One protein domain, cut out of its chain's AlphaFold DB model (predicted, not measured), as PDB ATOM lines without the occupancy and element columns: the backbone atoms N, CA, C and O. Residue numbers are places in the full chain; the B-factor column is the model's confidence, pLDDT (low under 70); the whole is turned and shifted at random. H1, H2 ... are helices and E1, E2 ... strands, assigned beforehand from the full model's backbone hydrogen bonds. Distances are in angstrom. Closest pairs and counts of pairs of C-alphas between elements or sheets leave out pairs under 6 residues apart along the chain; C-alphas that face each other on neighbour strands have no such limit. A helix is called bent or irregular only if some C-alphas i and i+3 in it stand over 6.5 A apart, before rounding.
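Overview. This is residues 155 to 181 and 217 to 302 of the 302 residues of an uncharacterized protein of Moellerella wisconsensis ATCC 35017 (UniProt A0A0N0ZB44). A strongly twisted sheet of four strands has three helices, H1, H2 and H3, over one face; at its E4 edge sit two more, H5 over E4 and H4 near the ends of the strands. Residues 274 to 280 stick out at the turn between H4 and H5. The printed part has 113 residues, with five named helices and four named strands in the order H1 E1 E2 H2 H3 E3 H4 H5 E4. The mixed sheet has the order E1, E2, E3, E4, and the class is mixed, helices and strands. The whole is compact, with a radius of gyration of the C-alphas of 15.0 A, yet elongated, spanning 48 by 26 by 22 A.

Along the chain. The sheet holds E1, residues 175 to 179; E2, residues 218 to 225, 22.2 A long; E3, residues 257 to 265, 26.1 A; and E4, residues 297 to 301, ending with C-alpha 301 at (243.159, 234.091, 295.884). H1, residues 160 to 171, 16.8 A, begins with C-alpha 160 at (246.846, 219.042, 283.087). H2 is residues 228 to 236, H3 residues 239 to 252, 20.1 A, H4 residues 266 to 275, and H5 residues 281 to 291, 15.4 A. H5 is neither bent nor irregular, but only just: C-alphas 287 and 290 are 6.5 A apart.

Arrangement. E1 and E2 are antiparallel, with N 176 and O 222 2.9 A apart. E2 and E3 are parallel, with N 221 and O 259 at 2.8 A. E3 and E4 are antiparallel, with N 262 and O 300 at 2.8 A. E2, H2, H3 and E3 form a strand-helix-strand unit, two parallel neighbour strands with helices between, its crossover right-handed. H1, H2 and H3 lie on the same face. H1 is over E1 at a height over the sheet of 7.7 A, and H3 is over E2 and E3 at 9.7 A. H1, with residues 163 to 167 alone, and H3 only just touch, with 3 pairs of C-alphas within 8 A; the closest, Leu 163 and Ser 248, are 7.4 A apart. H4 and H5, a helical hairpin, only just touch, with 3 such pairs, the closest C-alphas being those of Ser 266 and Gly 291 at 6.4 A; they run opposite ways at a shallow tilt of 30 degrees. The closest C-alphas of H5 and E4 are those of Gly 291 and Ile 298, 5.8 A apart. H1 and H5 are apart. Every O i to N i+4 pair is within hydrogen-bond range in H1, H2, H3 and H4; in H5 3 of 7 are, beside 2 of 8 O i to N i+3 pairs.

Size, cuts and confidence. The C-alphas farthest apart, Lys 156 and Lys 274, are 48.6 A from each other. Residues 182 to 216 are not printed; C-alphas 181 and 217 are 9.0 A apart across this cut. The links that are printed whole are tight. Mean pLDDT of the printed part is 70.3; residues 155 to 157, 254 to 255, 266 and 268 to 302 are under 70.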
ATOM      1  N   PRO A 155     241.774 215.116 272.590       66.38
ATOM      2  CA  PRO A 155     242.258 213.819 273.041       66.38
ATOM      3  C   PRO A 155     241.438 213.297 274.228       66.38
ATOM      4  O   PRO A 155     241.153 214.022 275.182       66.38
ATOM      5  N   LYS A 156     241.096 211.999 274.189       64.44
ATOM      6  CA  LYS A 156     240.397 211.300 275.286       64.44
ATOM      7  C   LYS A 156     241.204 211.323 276.595       64.44
ATOM      8  O   LYS A 156     240.615 211.365 277.668       64.44
ATOM      9  N   ASN A 157     242.535 211.380 276.497       66.88
ATOM     10  CA  ASN A 157     243.451 211.458 277.635       66.88
ATOM     11  C   ASN A 157     243.863 212.910 277.886       66.88
ATOM     12  O   ASN A 157     244.882 213.390 277.383       66.88
ATOM     13  N   LYS A 158     243.042 213.613 278.661       74.69
ATOM     14  CA  LYS A 158     243.292 214.997 279.060       74.69
ATOM     15  C   LYS A 158     244.381 215.051 280.130       74.69
ATOM     16  O   LYS A 158     244.232 214.466 281.197       74.69
ATOM     17  N   LYS A 159     245.483 215.740 279.830       82.69
ATOM     18  CA  LYS A 159     246.589 215.999 280.761       82.69
ATOM     19  C   LYS A 159     246.552 217.453 281.213       82.69
ATOM     20  O   LYS A 159     246.407 218.344 280.382       82.69
ATOM     21  N   LEU A 160     246.794 217.694 282.499       82.81
ATOM     22  CA  LEU A 160     246.846 219.042 283.087       82.81
ATOM     23  C   LEU A 160     247.833 219.962 282.359       82.81
ATOM     24  O   LEU A 160     247.485 221.093 282.038       82.81
ATOM     25  N   ALA A 161     248.985 219.416 281.959       84.12
ATOM     26  CA  ALA A 161     249.995 220.130 281.179       84.12
ATOM     27  C   ALA A 161     249.455 220.730 279.867       84.12
ATOM     28  O   ALA A 161     249.980 221.720 279.372       84.12
ATOM     29  N   HIS A 162     248.406 220.153 279.272       84.44
ATOM     30  CA  HIS A 162     247.823 220.738 278.067       84.44
ATOM     31  C   HIS A 162     246.966 221.970 278.386       84.44
ATOM     32  O   HIS A 162     246.914 222.893 277.575       84.44
ATOM     33  N   LEU A 163     246.307 222.001 279.551       84.38
ATOM     34  CA  LEU A 163     245.589 223.189 280.008       84.38
ATOM     35  C   LEU A 163     246.577 224.319 280.323       84.38
ATOM     36  O   LEU A 163     246.324 225.450 279.915       84.38
ATOM     37  N   ASP A 164     247.710 223.996 280.960       88.00
ATOM     38  CA  ASP A 164     248.809 224.942 281.211       88.00
ATOM     39  C   ASP A 164     249.241 225.639 279.925       88.00
ATOM     40  O   ASP A 164     249.136 226.859 279.800       88.00
ATOM     41  N   LEU A 165     249.628 224.839 278.927       85.31
ATOM     42  CA  LEU A 165     250.090 225.332 277.633       85.31
ATOM     43  C   LEU A 165     249.011 226.134 276.901       85.31
ATOM     44  O   LEU A 165     249.310 227.145 276.264       85.31
ATOM     45  N   TRP A 166     247.748 225.709 276.982       84.00
ATOM     46  CA  TRP A 166     246.659 226.435 276.340       84.00
ATOM     47  C   TRP A 166     246.473 227.819 276.966       84.00
ATOM     48  O   TRP A 166     246.469 228.819 276.241       84.00
ATOM     49  N   LEU A 167     246.371 227.893 278.295       84.50
ATOM     50  CA  LEU A 167     246.198 229.154 279.013       84.50
ATOM     51  C   LEU A 167     247.415 230.070 278.823       84.50
ATOM     52  O   LEU A 167     247.245 231.252 278.521       84.50
ATOM     53  N   GLU A 168     248.629 229.528 278.909       86.44
ATOM     54  CA  GLU A 168     249.869 230.273 278.682       86.44
ATOM     55  C   GLU A 168     249.943 230.830 277.252       86.44
ATOM     56  O   GLU A 168     250.241 232.009 277.061       86.44
ATOM     57  N   SER A 169     249.580 230.038 276.238       82.75
ATOM     58  CA  SER A 169     249.588 230.486 274.837       82.75
ATOM     59  C   SER A 169     248.576 231.603 274.544       82.75
ATOM     60  O   SER A 169     248.803 232.434 273.658       82.75
ATOM     61  N   TYR A 170     247.462 231.624 275.282       80.56
ATOM     62  CA  TYR A 170     246.392 232.602 275.111       80.56
ATOM     63  C   TYR A 170     246.710 233.915 275.835       80.56
ATOM     64  O   TYR A 170     246.632 234.988 275.235       80.56
ATOM     65  N   PHE A 171     247.114 233.835 277.107       81.25
ATOM     66  CA  PHE A 171     247.390 235.009 277.942       81.25
ATOM     67  C   PHE A 171     248.833 235.517 277.844       81.25
ATOM     68  O   PHE A 171     249.114 236.611 278.331       81.25
ATOM     69  N   LYS A 172     249.736 234.758 277.201       84.69
ATOM     70  CA  LYS A 172     251.174 235.055 277.052       84.69
ATOM     71  C   LYS A 172     251.897 235.259 278.388       84.69
ATOM     72  O   LYS A 172     252.828 236.059 278.479       84.69
ATOM     73  N   ILE A 173     251.426 234.581 279.434       85.06
ATOM     74  CA  ILE A 173     251.892 234.718 280.818       85.06
ATOM     75  C   ILE A 173     252.021 233.319 281.423       85.06
ATOM     76  O   ILE A 173     251.161 232.480 281.146       85.06
ATOM     77  N   PRO A 174     253.055 233.063 282.245       85.69
ATOM     78  CA  PRO A 174     253.287 231.749 282.828       85.69
ATOM     79  C   PRO A 174     252.162 231.362 283.795       85.69
ATOM     80  O   PRO A 174     251.999 231.949 284.872       85.69
ATOM     81  N   ILE A 175     251.402 230.336 283.420       88.06
ATOM     82  CA  ILE A 175     250.287 229.784 284.196       88.06
ATOM     83  C   ILE A 175     250.622 228.337 284.561       88.06
ATOM     84  O   ILE A 175     251.143 227.592 283.738       88.06
ATOM     85  N   LYS A 176     250.350 227.959 285.812       89.56
ATOM     86  CA  LYS A 176     250.510 226.589 286.314       89.56
ATOM     87  C   LYS A 176     249.193 226.072 286.871       89.56
ATOM     88  O   LYS A 176     248.544 226.769 287.645       89.56
ATOM     89  N   VAL A 177     248.833 224.850 286.526       86.94
ATOM     90  CA  VAL A 177     247.599 224.185 286.926       86.94
ATOM     91  C   VAL A 177     247.968 223.009 287.815       86.94
ATOM     92  O   VAL A 177     248.661 222.077 287.414       86.94
ATOM     93  N   GLU A 178     247.464 223.040 289.039       87.38
ATOM     94  CA  GLU A 178     247.651 221.986 290.027       87.38
ATOM     95  C   GLU A 178     246.309 221.303 290.296       87.38
ATOM     96  O   GLU A 178     245.281 221.964 290.458       87.38
ATOM     97  N   TYR A 179     246.313 219.972 290.351       82.44
ATOM     98  CA  TYR A 179     245.136 219.148 290.634       82.44
ATOM     99  C   TYR A 179     245.327 218.368 291.932       82.44
ATOM    100  O   TYR A 179     246.458 218.055 292.296       82.44
ATOM    101  N   ALA A 180     244.217 218.011 292.581       73.38
ATOM    102  CA  ALA A 180     244.186 217.147 293.764       73.38
ATOM    103  C   ALA A 180     244.993 217.687 294.956       73.38
ATOM    104  O   ALA A 180     245.806 216.991 295.563       73.38
ATOM    105  N   ILE A 181     244.755 218.950 295.309       74.06
ATOM    106  CA  ILE A 181     245.371 219.547 296.495       74.06
ATOM    107  C   ILE A 181     244.558 219.147 297.729       74.06
ATOM    108  O   ILE A 181     243.343 219.357 297.726       74.06
ATOM    109  N   ASP A 217     238.208 216.770 293.223       71.44
ATOM    110  CA  ASP A 217     237.485 217.774 292.435       71.44
ATOM    111  C   ASP A 217     237.914 219.231 292.602       71.44
ATOM    112  O   ASP A 217     237.105 220.147 292.443       71.44
ATOM    113  N   ARG A 218     239.206 219.474 292.856       77.88
ATOM    114  CA  ARG A 218     239.764 220.830 292.883       77.88
ATOM    115  C   ARG A 218     240.932 221.016 291.935       77.88
ATOM    116  O   ARG A 218     241.884 220.234 291.930       77.88
ATOM    117  N   VAL A 219     240.868 222.114 291.190       83.75
ATOM    118  CA  VAL A 219     241.942 222.603 290.327       83.75
ATOM    119  C   VAL A 219     242.346 223.990 290.798       83.75
ATOM    120  O   VAL A 219     241.515 224.896 290.845       83.75
ATOM    121  N   ASN A 220     243.625 224.175 291.106       86.25
ATOM    122  CA  ASN A 220     244.193 225.497 291.327       86.25
ATOM    123  C   ASN A 220     244.883 225.968 290.049       86.25
ATOM    124  O   ASN A 220     245.786 225.305 289.548       86.25
ATOM    125  N   ILE A 221     244.491 227.136 289.555       86.00
ATOM    126  CA  ILE A 221     245.145 227.808 288.432       86.00
ATOM    127  C   ILE A 221     245.969 228.947 289.012       86.00
ATOM    128  O   ILE A 221     245.419 229.921 289.524       86.00
ATOM    129  N   ILE A 222     247.288 228.809 288.967       88.75
ATOM    130  CA  ILE A 222     248.260 229.744 289.518       88.75
ATOM    131  C   ILE A 222     248.827 230.593 288.382       88.75
ATOM    132  O   ILE A 222     249.610 230.122 287.558       88.75
ATOM    133  N   ILE A 223     248.455 231.868 288.364       87.38
ATOM    134  CA  ILE A 223     248.948 232.865 287.414       87.38
ATOM    135  C   ILE A 223     250.203 233.500 288.012       87.38
ATOM    136  O   ILE A 223     250.121 234.138 289.061       87.38
ATOM    137  N   ASN A 224     251.361 233.348 287.372       86.94
ATOM    138  CA  ASN A 224     252.598 233.971 287.843       86.94
ATOM    139  C   ASN A 224     252.812 235.306 287.127       86.94
ATOM    140  O   ASN A 224     252.951 235.342 285.907       86.94
ATOM    141  N   ILE A 225     252.854 236.400 287.888       84.50
ATOM    142  CA  ILE A 225     253.064 237.739 287.336       84.50
ATOM    143  C   ILE A 225     254.434 238.254 287.746       84.50
ATOM    144  O   ILE A 225     254.757 238.341 288.933       84.50
ATOM    145  N   GLU A 226     255.233 238.617 286.746       82.06
ATOM    146  CA  GLU A 226     256.615 239.056 286.946       82.06
ATOM    147  C   GLU A 226     256.779 240.564 286.766       82.06
ATOM    148  O   GLU A 226     257.604 241.178 287.442       82.06
ATOM    149  N   THR A 227     255.977 241.182 285.891       81.12
ATOM    150  CA  THR A 227     256.071 242.615 285.578       81.12
ATOM    151  C   THR A 227     254.852 243.418 286.017       81.12
ATOM    152  O   THR A 227     253.715 242.954 286.005       81.12
ATOM    153  N   GLU A 228     255.095 244.689 286.341       76.12
ATOM    154  CA  GLU A 228     254.068 245.653 286.754       76.12
ATOM    155  C   GLU A 228     252.993 245.861 285.676       76.12
ATOM    156  O   GLU A 228     251.802 245.878 285.976       76.12
ATOM    157  N   LYS A 229     253.419 245.931 284.405       80.06
ATOM    158  CA  LYS A 229     252.528 246.073 283.244       80.06
ATOM    159  C   LYS A 229     251.541 244.910 283.139       80.06
ATOM    160  O   LYS A 229     250.340 245.134 283.017       80.06
ATOM    161  N   GLN A 230     252.040 243.679 283.275       79.94
ATOM    162  CA  GLN A 230     251.206 242.478 283.279       79.94
ATOM    163  C   GLN A 230     250.178 242.539 284.410       79.94
ATOM    164  O   GLN A 230     249.000 242.285 284.177       79.94
ATOM    165  N   TYR A 231     250.588 242.939 285.617       78.94
ATOM    166  CA  TYR A 231     249.669 243.071 286.745       78.94
ATOM    167  C   TYR A 231     248.558 244.098 286.491       78.94
ATOM    168  O   TYR A 231     247.385 243.793 286.708       78.94
ATOM    169  N   SER A 232     248.899 245.290 285.980       75.62
ATOM    170  CA  SER A 232     247.888 246.295 285.631       75.62
ATOM    171  C   SER A 232     246.919 245.793 284.565       75.62
ATOM    172  O   SER A 232     245.713 245.929 284.737       75.62
ATOM    173  N   GLU A 233     247.418 245.150 283.507       80.00
ATOM    174  CA  GLU A 233     246.577 244.620 282.431       80.00
ATOM    175  C   GLU A 233     245.629 243.517 282.918       80.00
ATOM    176  O   GLU A 233     244.497 243.422 282.444       80.00
ATOM    177  N   TRP A 234     246.076 242.687 283.864       75.88
ATOM    178  CA  TRP A 234     245.245 241.652 284.480       75.88
ATOM    179  C   TRP A 234     244.155 242.218 285.384       75.88
ATOM    180  O   TRP A 234     243.044 241.694 285.386       75.88
ATOM    181  N   LEU A 235     244.450 243.280 286.133       75.00
ATOM    182  CA  LEU A 235     243.460 243.945 286.979       75.00
ATOM    183  C   LEU A 235     242.439 244.755 286.177       75.00
ATOM    184  O   LEU A 235     241.287 244.863 286.593       75.00
ATOM    185  N   SER A 236     242.857 245.350 285.059       73.31
ATOM    186  CA  SER A 236     241.992 246.197 284.236       73.31
ATOM    187  C   SER A 236     240.876 245.423 283.534       73.31
ATOM    188  O   SER A 236     239.843 246.018 283.232       73.31
ATOM    189  N   ASP A 237     241.060 244.124 283.281       74.81
ATOM    190  CA  ASP A 237     240.120 243.325 282.497       74.81
ATOM    191  C   ASP A 237     239.527 242.138 283.289       74.81
ATOM    192  O   ASP A 237     240.100 241.042 283.316       74.81
ATOM    193  N   PRO A 238     238.333 242.303 283.895       72.00
ATOM    194  CA  PRO A 238     237.661 241.232 284.630       72.00
ATOM    195  C   PRO A 238     237.167 240.095 283.721       72.00
ATOM    196  O   PRO A 238     236.805 239.023 284.219       72.00
ATOM    197  N   GLN A 239     237.136 240.284 282.396       76.06
ATOM    198  CA  GLN A 239     236.712 239.232 281.475       76.06
ATOM    199  C   GLN A 239     237.738 238.098 281.417       76.06
ATOM    200  O   GLN A 239     237.345 236.944 281.259       76.06
ATOM    201  N   ARG A 240     239.029 238.374 281.645       77.88
ATOM    202  CA  ARG A 240     240.098 237.356 281.625       77.88
ATOM    203  C   ARG A 240     239.857 236.224 282.623       77.88
ATOM    204  O   ARG A 240     240.010 235.057 282.276       77.88
ATOM    205  N   ILE A 241     239.408 236.563 283.830       78.81
ATOM    206  CA  ILE A 241     239.089 235.586 284.883       78.81
ATOM    207  C   ILE A 241     237.903 234.712 284.457       78.81
ATOM    208  O   ILE A 241     237.947 233.487 284.583       78.81
ATOM    209  N   ARG A 242     236.860 235.323 283.875       79.38
ATOM    210  CA  ARG A 242     235.707 234.585 283.333       79.38
ATOM    211  C   ARG A 242     236.127 233.635 282.215       79.38
ATOM    212  O   ARG A 242     235.676 232.495 282.193       79.38
ATOM    213  N   LEU A 243     237.020 234.082 281.332       78.06
ATOM    214  CA  LEU A 243     237.542 233.263 280.243       78.06
ATOM    215  C   LEU A 243     238.302 232.042 280.762       78.06
ATOM    216  O   LEU A 243     238.068 230.953 280.252       78.06
ATOM    217  N   ILE A 244     239.147 232.189 281.789       81.12
ATOM    218  CA  ILE A 244     239.850 231.055 282.416       81.12
ATOM    219  C   ILE A 244     238.863 230.040 282.989       81.12
ATOM    220  O   ILE A 244     239.027 228.837 282.787       81.12
ATOM    221  N   HIS A 245     237.828 230.508 283.690       80.50
ATOM    222  CA  HIS A 245     236.797 229.617 284.219       80.50
ATOM    223  C   HIS A 245     236.075 228.864 283.104       80.50
ATOM    224  O   HIS A 245     235.903 227.649 283.191       80.50
ATOM    225  N   GLN A 246     235.686 229.561 282.038       77.69
ATOM    226  CA  GLN A 246     234.992 228.954 280.908       77.69
ATOM    227  C   GLN A 246     235.871 227.937 280.168       77.69
ATOM    228  O   GLN A 246     235.413 226.825 279.901       77.69
ATOM    229  N   THR A 247     237.132 228.270 279.873       78.81
ATOM    230  CA  THR A 247     238.059 227.358 279.183       78.81
ATOM    231  C   THR A 247     238.380 226.133 280.033       78.81
ATOM    232  O   THR A 247     238.399 225.017 279.514       78.81
ATOM    233  N   SER A 248     238.553 226.314 281.340       80.44
ATOM    234  CA  SER A 248     238.836 225.223 282.276       80.44
ATOM    235  C   SER A 248     237.622 224.311 282.474       80.44
ATOM    236  O   SER A 248     237.759 223.092 282.377       80.44
ATOM    237  N   ASN A 249     236.416 224.867 282.641       79.31
ATOM    238  CA  ASN A 249     235.173 224.084 282.698       79.31
ATOM    239  C   ASN A 249     234.953 223.293 281.405       79.31
ATOM    240  O   ASN A 249     234.608 222.108 281.434       79.31
ATOM    241  N   PHE A 250     235.210 223.925 280.260       76.50
ATOM    242  CA  PHE A 250     235.140 223.266 278.964       76.50
ATOM    243  C   PHE A 250     236.155 222.122 278.834       76.50
ATOM    244  O   PHE A 250     235.848 221.062 278.274       76.50
ATOM    245  N   TYR A 251     237.358 222.313 279.378       79.12
ATOM    246  CA  TYR A 251     238.400 221.300 279.384       79.12
ATOM    247  C   TYR A 251     238.040 220.111 280.273       79.12
ATOM    248  O   TYR A 251     238.100 218.981 279.796       79.12
ATOM    249  N   PHE A 252     237.615 220.309 281.520       76.69
ATOM    250  CA  PHE A 252     237.355 219.182 282.422       76.69
ATOM    251  C   PHE A 252     236.015 218.484 282.165       76.69
ATOM    252  O   PHE A 252     235.926 217.282 282.401       76.69
ATOM    253  N   LYS A 253     234.995 219.174 281.625       70.44
ATOM    254  CA  LYS A 253     233.617 218.661 281.409       70.44
ATOM    255  C   LYS A 253     232.903 218.121 282.668       70.44
ATOM    256  O   LYS A 253     231.739 217.748 282.572       70.44
ATOM    257  N   MET A 254     233.578 218.073 283.813       67.38
ATOM    258  CA  MET A 254     233.078 217.639 285.117       67.38
ATOM    259  C   MET A 254     232.908 218.846 286.045       67.38
ATOM    260  O   MET A 254     233.511 219.895 285.809       67.38
ATOM    261  N   ASN A 255     232.117 218.686 287.110       67.00
ATOM    262  CA  ASN A 255     231.908 219.698 288.151       67.00
ATOM    263  C   ASN A 255     233.144 219.822 289.054       67.00
ATOM    264  O   ASN A 255     233.115 219.471 290.229       67.00
ATOM    265  N   VAL A 256     234.244 220.308 288.491       76.25
ATOM    266  CA  VAL A 256     235.484 220.563 289.222       76.25
ATOM    267  C   VAL A 256     235.445 221.984 289.776       76.25
ATOM    268  O   VAL A 256     235.169 222.940 289.049       76.25
ATOM    269  N   GLN A 257     235.739 222.145 291.062       80.19
ATOM    270  CA  GLN A 257     235.883 223.457 291.681       80.19
ATOM    271  C   GLN A 257     237.225 224.067 291.253       80.19
ATOM    272  O   GLN A 257     238.298 223.540 291.552       80.19
ATOM    273  N   ILE A 258     237.162 225.182 290.528       80.62
ATOM    274  CA  ILE A 258     238.342 225.895 290.037       80.62
ATOM    275  C   ILE A 258     238.638 227.059 290.975       80.62
ATOM    276  O   ILE A 258     237.811 227.958 291.121       80.62
ATOM    277  N   ASN A 259     239.835 227.075 291.551       83.81
ATOM    278  CA  ASN A 259     240.346 228.204 292.319       83.81
ATOM    279  C   ASN A 259     241.415 228.926 291.504       83.81
ATOM    280  O   ASN A 259     242.407 228.320 291.092       83.81
ATOM    281  N   ILE A 260     241.256 230.230 291.318       81.88
ATOM    282  CA  ILE A 260     242.248 231.048 290.624       81.88
ATOM    283  C   ILE A 260     243.103 231.754 291.675       81.88
ATOM    284  O   ILE A 260     242.610 232.464 292.552       81.88
ATOM    285  N   LYS A 261     244.411 231.529 291.597       84.56
ATOM    286  CA  LYS A 261     245.411 232.150 292.457       84.56
ATOM    287  C   LYS A 261     246.360 232.967 291.600       84.56
ATOM    288  O   LYS A 261     246.779 232.536 290.531       84.56
ATOM    289  N   MET A 262     246.744 234.129 292.092       81.56
ATOM    290  CA  MET A 262     247.727 234.986 291.451       81.56
ATOM    291  C   MET A 262     248.965 235.059 292.333       81.56
ATOM    292  O   MET A 262     248.882 235.403 293.508       81.56
ATOM    293  N   ASN A 263     250.109 234.692 291.775       83.75
ATOM    294  CA  ASN A 263     251.395 234.703 292.446       83.75
ATOM    295  C   ASN A 263     252.174 235.947 292.015       83.75
ATOM    296  O   ASN A 263     252.572 236.062 290.851       83.75
ATOM    297  N   ILE A 264     252.365 236.884 292.940       78.88
ATOM    298  CA  ILE A 264     252.916 238.215 292.658       78.88
ATOM    299  C   ILE A 264     254.059 238.491 293.632       78.88
ATOM    300  O   ILE A 264     254.007 238.103 294.799       78.88
ATOM    301  N   SER A 265     255.109 239.176 293.181       77.31
ATOM    302  CA  SER A 265     256.154 239.644 294.094       77.31
ATOM    303  C   SER A 265     255.617 240.716 295.051       77.31
ATOM    304  O   SER A 265     254.867 241.615 294.661       77.31
ATOM    305  N   SER A 266     256.035 240.655 296.316       68.19
ATOM    306  CA  SER A 266     255.628 241.623 297.343       68.19
ATOM    307  C   SER A 266     255.961 243.074 296.970       68.19
ATOM    308  O   SER A 266     255.165 243.975 297.220       68.19
ATOM    309  N   ILE A 267     257.081 243.289 296.273       70.69
ATOM    310  CA  ILE A 267     257.550 244.605 295.808       70.69
ATOM    311  C   ILE A 267     256.545 245.264 294.853       70.69
ATOM    312  O   ILE A 267     256.312 246.473 294.927       70.69
ATOM    313  N   LEU A 268     255.946 244.488 293.943       69.38
ATOM    314  CA  LEU A 268     254.940 245.006 293.012       69.38
ATOM    315  C   LEU A 268     253.650 245.360 293.749       69.38
ATOM    316  O   LEU A 268     253.058 246.410 293.494       69.38
ATOM    317  N   ILE A 269     253.254 244.523 294.708       67.62
ATOM    318  CA  ILE A 269     252.061 244.756 295.515       67.62
ATOM    319  C   ILE A 269     252.200 246.063 296.314       67.62
ATOM    320  O   ILE A 269     251.297 246.899 296.268       67.62
ATOM    321  N   GLU A 270     253.339 246.304 296.970       65.38
ATOM    322  CA  GLU A 270     253.591 247.537 297.734       65.38
ATOM    323  C   GLU A 270     253.465 248.816 296.894       65.38
ATOM    324  O   GLU A 270     252.861 249.797 297.340       65.38
ATOM    325  N   LYS A 271     254.017 248.815 295.673       65.56
ATOM    326  CA  LYS A 271     253.932 249.960 294.754       65.56
ATOM    327  C   LYS A 271     252.483 250.273 294.381       65.56
ATOM    328  O   LYS A 271     252.069 251.430 294.429       65.56
ATOM    329  N   PHE A 272     251.685 249.245 294.100       61.69
ATOM    330  CA  PHE A 272     250.260 249.412 293.807       61.69
ATOM    331  C   PHE A 272     249.441 249.855 295.021       61.69
ATOM    332  O   PHE A 272     248.546 250.694 294.894       61.69
ATOM    333  N   TYR A 273     249.762 249.342 296.207       62.22
ATOM    334  CA  TYR A 273     249.100 249.726 297.453       62.22
ATOM    335  C   TYR A 273     249.264 251.205 297.796       62.22
ATOM    336  O   TYR A 273     248.352 251.807 298.374       62.22
ATOM    337  N   LYS A 274     250.416 251.787 297.445       61.31
ATOM    338  CA  LYS A 274     250.676 253.221 297.606       61.31
ATOM    339  C   LYS A 274     249.866 254.069 296.619       61.31
ATOM    340  O   LYS A 274     249.454 255.166 296.985       61.31
ATOM    341  N   ASN A 275     249.566 253.539 295.431       57.94
ATOM    342  CA  ASN A 275     248.906 254.281 294.355       57.94
ATOM    343  C   ASN A 275     247.365 254.205 294.369       57.94
ATOM    344  O   ASN A 275     246.723 255.142 293.900       57.94
ATOM    345  N   ASN A 276     246.741 253.163 294.938       52.47
ATOM    346  CA  ASN A 276     245.279 252.984 294.877       52.47
ATOM    347  C   ASN A 276     244.537 253.238 296.211       52.47
ATOM    348  O   ASN A 276     244.850 252.687 297.272       52.47
ATOM    349  N   ARG A 277     243.475 254.062 296.157       50.34
ATOM    350  CA  ARG A 277     242.628 254.421 297.308       50.34
ATOM    351  C   ARG A 277     241.463 253.428 297.535       50.34
ATOM    352  O   ARG A 277     240.528 253.307 296.759       50.34
ATOM    353  N   VAL A 278     241.510 252.808 298.719       48.19
ATOM    354  CA  VAL A 278     240.401 252.511 299.657       48.19
ATOM    355  C   VAL A 278     239.561 251.223 299.501       48.19
ATOM    356  O   VAL A 278     239.290 250.630 300.540       48.19
ATOM    357  N   ARG A 279     239.203 250.683 298.323       43.94
ATOM    358  CA  ARG A 279     238.290 249.496 298.287       43.94
ATOM    359  C   ARG A 279     238.938 248.104 298.202       43.94
ATOM    360  O   ARG A 279     238.414 247.172 298.797       43.94
ATOM    361  N   GLN A 280     240.112 247.960 297.586       46.56
ATOM    362  CA  GLN A 280     240.834 246.671 297.506       46.56
ATOM    363  C   GLN A 280     241.721 246.372 298.732       46.56
ATOM    364  O   GLN A 280     242.326 245.308 298.832       46.56
ATOM    365  N   LYS A 281     241.787 247.296 299.702       44.28
ATOM    366  CA  LYS A 281     242.712 247.204 300.841       44.28
ATOM    367  C   LYS A 281     242.387 246.073 301.828       44.28
ATOM    368  O   LYS A 281     243.306 245.636 302.502       44.28
ATOM    369  N   ARG A 282     241.141 245.582 301.924       41.97
ATOM    370  CA  ARG A 282     240.746 244.581 302.943       41.97
ATOM    371  C   ARG A 282     241.042 243.122 302.558       41.97
ATOM    372  O   ARG A 282     241.491 242.381 303.419       41.97
ATOM    373  N   GLN A 283     240.854 242.721 301.297       46.84
ATOM    374  CA  GLN A 283     241.141 241.342 300.852       46.84
ATOM    375  C   GLN A 283     242.637 241.097 300.623       46.84
ATOM    376  O   GLN A 283     243.161 240.055 301.002       46.84
ATOM    377  N   LEU A 284     243.353 242.084 300.078       47.09
ATOM    378  CA  LEU A 284     244.799 241.977 299.884       47.09
ATOM    379  C   LEU A 284     245.572 242.071 301.223       47.09
ATOM    380  O   LEU A 284     246.640 241.475 301.344       47.09
ATOM    381  N   ALA A 285     245.045 242.751 302.258       43.38
ATOM    382  CA  ALA A 285     245.783 242.980 303.511       43.38
ATOM    383  C   ALA A 285     246.009 241.708 304.338       43.38
ATOM    384  O   ALA A 285     247.028 241.616 305.017       43.38
ATOM    385  N   VAL A 286     245.110 240.722 304.253       44.44
ATOM    386  CA  VAL A 286     245.249 239.454 304.989       44.44
ATOM    387  C   VAL A 286     246.355 238.579 304.379       44.44
ATOM    388  O   VAL A 286     247.123 237.971 305.115       44.44
ATOM    389  N   ASN A 287     246.516 238.594 303.050       41.41
ATOM    390  CA  ASN A 287     247.543 237.800 302.358       41.41
ATOM    391  C   ASN A 287     248.904 238.515 302.262       41.41
ATOM    392  O   ASN A 287     249.944 237.862 302.193       41.41
ATOM    393  N   CYS A 288     248.933 239.854 302.289       43.91
ATOM    394  CA  CYS A 288     250.180 240.616 302.167       43.91
ATOM    395  C   CYS A 288     250.977 240.726 303.472       43.91
ATOM    396  O   CYS A 288     252.200 240.854 303.416       43.91
ATOM    397  N   PHE A 289     250.329 240.635 304.638       40.75
ATOM    398  CA  PHE A 289     251.008 240.825 305.927       40.75
ATOM    399  C   PHE A 289     252.096 239.773 306.213       40.75
ATOM    400  O   PHE A 289     253.090 240.088 306.858       40.75
ATOM    401  N   LEU A 290     251.960 238.550 305.682       38.38
ATOM    402  CA  LEU A 290     252.944 237.474 305.871       38.38
ATOM    403  C   LEU A 290     254.108 237.519 304.862       38.38
ATOM    404  O   LEU A 290     255.231 237.158 305.205       38.38
ATOM    405  N   GLY A 291     253.885 237.994 303.630       39.22
ATOM    406  CA  GLY A 291     254.929 238.026 302.591       39.22
ATOM    407  C   GLY A 291     255.859 239.241 302.640       39.22
ATOM    408  O   GLY A 291     256.999 239.165 302.170       39.22
ATOM    409  N   LEU A 292     255.406 240.349 303.238       38.97
ATOM    410  CA  LEU A 292     256.198 241.575 303.412       38.97
ATOM    411  C   LEU A 292     257.399 241.380 304.348       38.97
ATOM    412  O   LEU A 292     258.421 242.036 304.176       38.97
ATOM    413  N   ILE A 293     257.311 240.435 305.286       42.81
ATOM    414  CA  ILE A 293     258.382 240.158 306.252       42.81
ATOM    415  C   ILE A 293     259.552 239.399 305.591       42.81
ATOM    416  O   ILE A 293     260.695 239.575 305.998       42.81
ATOM    417  N   ASN A 294     259.304 238.639 304.511       38.28
ATOM    418  CA  ASN A 294     260.295 237.715 303.935       38.28
ATOM    419  C   ASN A 294     260.716 237.989 302.474       38.28
ATOM    420  O   ASN A 294     261.475 237.193 301.922       38.28
ATOM    421  N   LYS A 295     260.260 239.069 301.812       43.81
ATOM    422  CA  LYS A 295     260.498 239.307 300.359       43.81
ATOM    423  C   LYS A 295     260.136 238.091 299.481       43.81
ATOM    424  O   LYS A 295     260.817 237.790 298.500       43.81
ATOM    425  N   GLN A 296     259.078 237.365 299.832       47.62
ATOM    426  CA  GLN A 296     258.643 236.173 299.098       47.62
ATOM    427  C   GLN A 296     257.485 236.493 298.146       47.62
ATOM    428  O   GLN A 296     256.778 237.491 298.311       47.62
ATOM    429  N   LYS A 297     257.308 235.655 297.116       45.03
ATOM    430  CA  LYS A 297     256.142 235.743 296.230       45.03
ATOM    431  C   LYS A 297     254.877 235.434 297.045       45.03
ATOM    432  O   LYS A 297     254.845 234.453 297.784       45.03
ATOM    433  N   ILE A 298     253.865 236.287 296.933       48.94
ATOM    434  CA  ILE A 298     252.599 236.186 297.661       48.94
ATOM    435  C   ILE A 298     251.562 235.573 296.723       48.94
ATOM    436  O   ILE A 298     251.353 236.070 295.616       48.94
ATOM    437  N   GLN A 299     250.895 234.515 297.184       50.47
ATOM    438  CA  GLN A 299     249.722 233.966 296.513       50.47
ATOM    439  C   GLN A 299     248.465 234.696 296.995       50.47
ATOM    440  O   GLN A 299     248.137 234.680 298.180       50.47
ATOM    441  N   VAL A 300     247.749 235.319 296.066       52.56
ATOM    442  CA  VAL A 300     246.461 235.972 296.300       52.56
ATOM    443  C   VAL A 300     245.374 235.126 295.645       52.56
ATOM    444  O   VAL A 300     245.426 234.883 294.442       52.56
ATOM    445  N   SER A 301     244.399 234.661 296.424       52.94
ATOM    446  CA  SER A 301     243.159 234.091 295.884       52.94
ATOM    447  C   SER A 301     242.304 235.215 295.302       52.94
ATOM    448  O   SER A 301     242.022 236.179 296.023       52.94
ATOM    449  N   LEU A 302     241.939 235.099 294.024       48.94
ATOM    450  CA  LEU A 302     241.092 236.059 293.312       48.94
ATOM    451  C   LEU A 302     239.619 235.660 293.354       48.94
ATOM    452  O   LEU A 302     239.344 234.442 293.293       48.94
TER     453      LEU A 302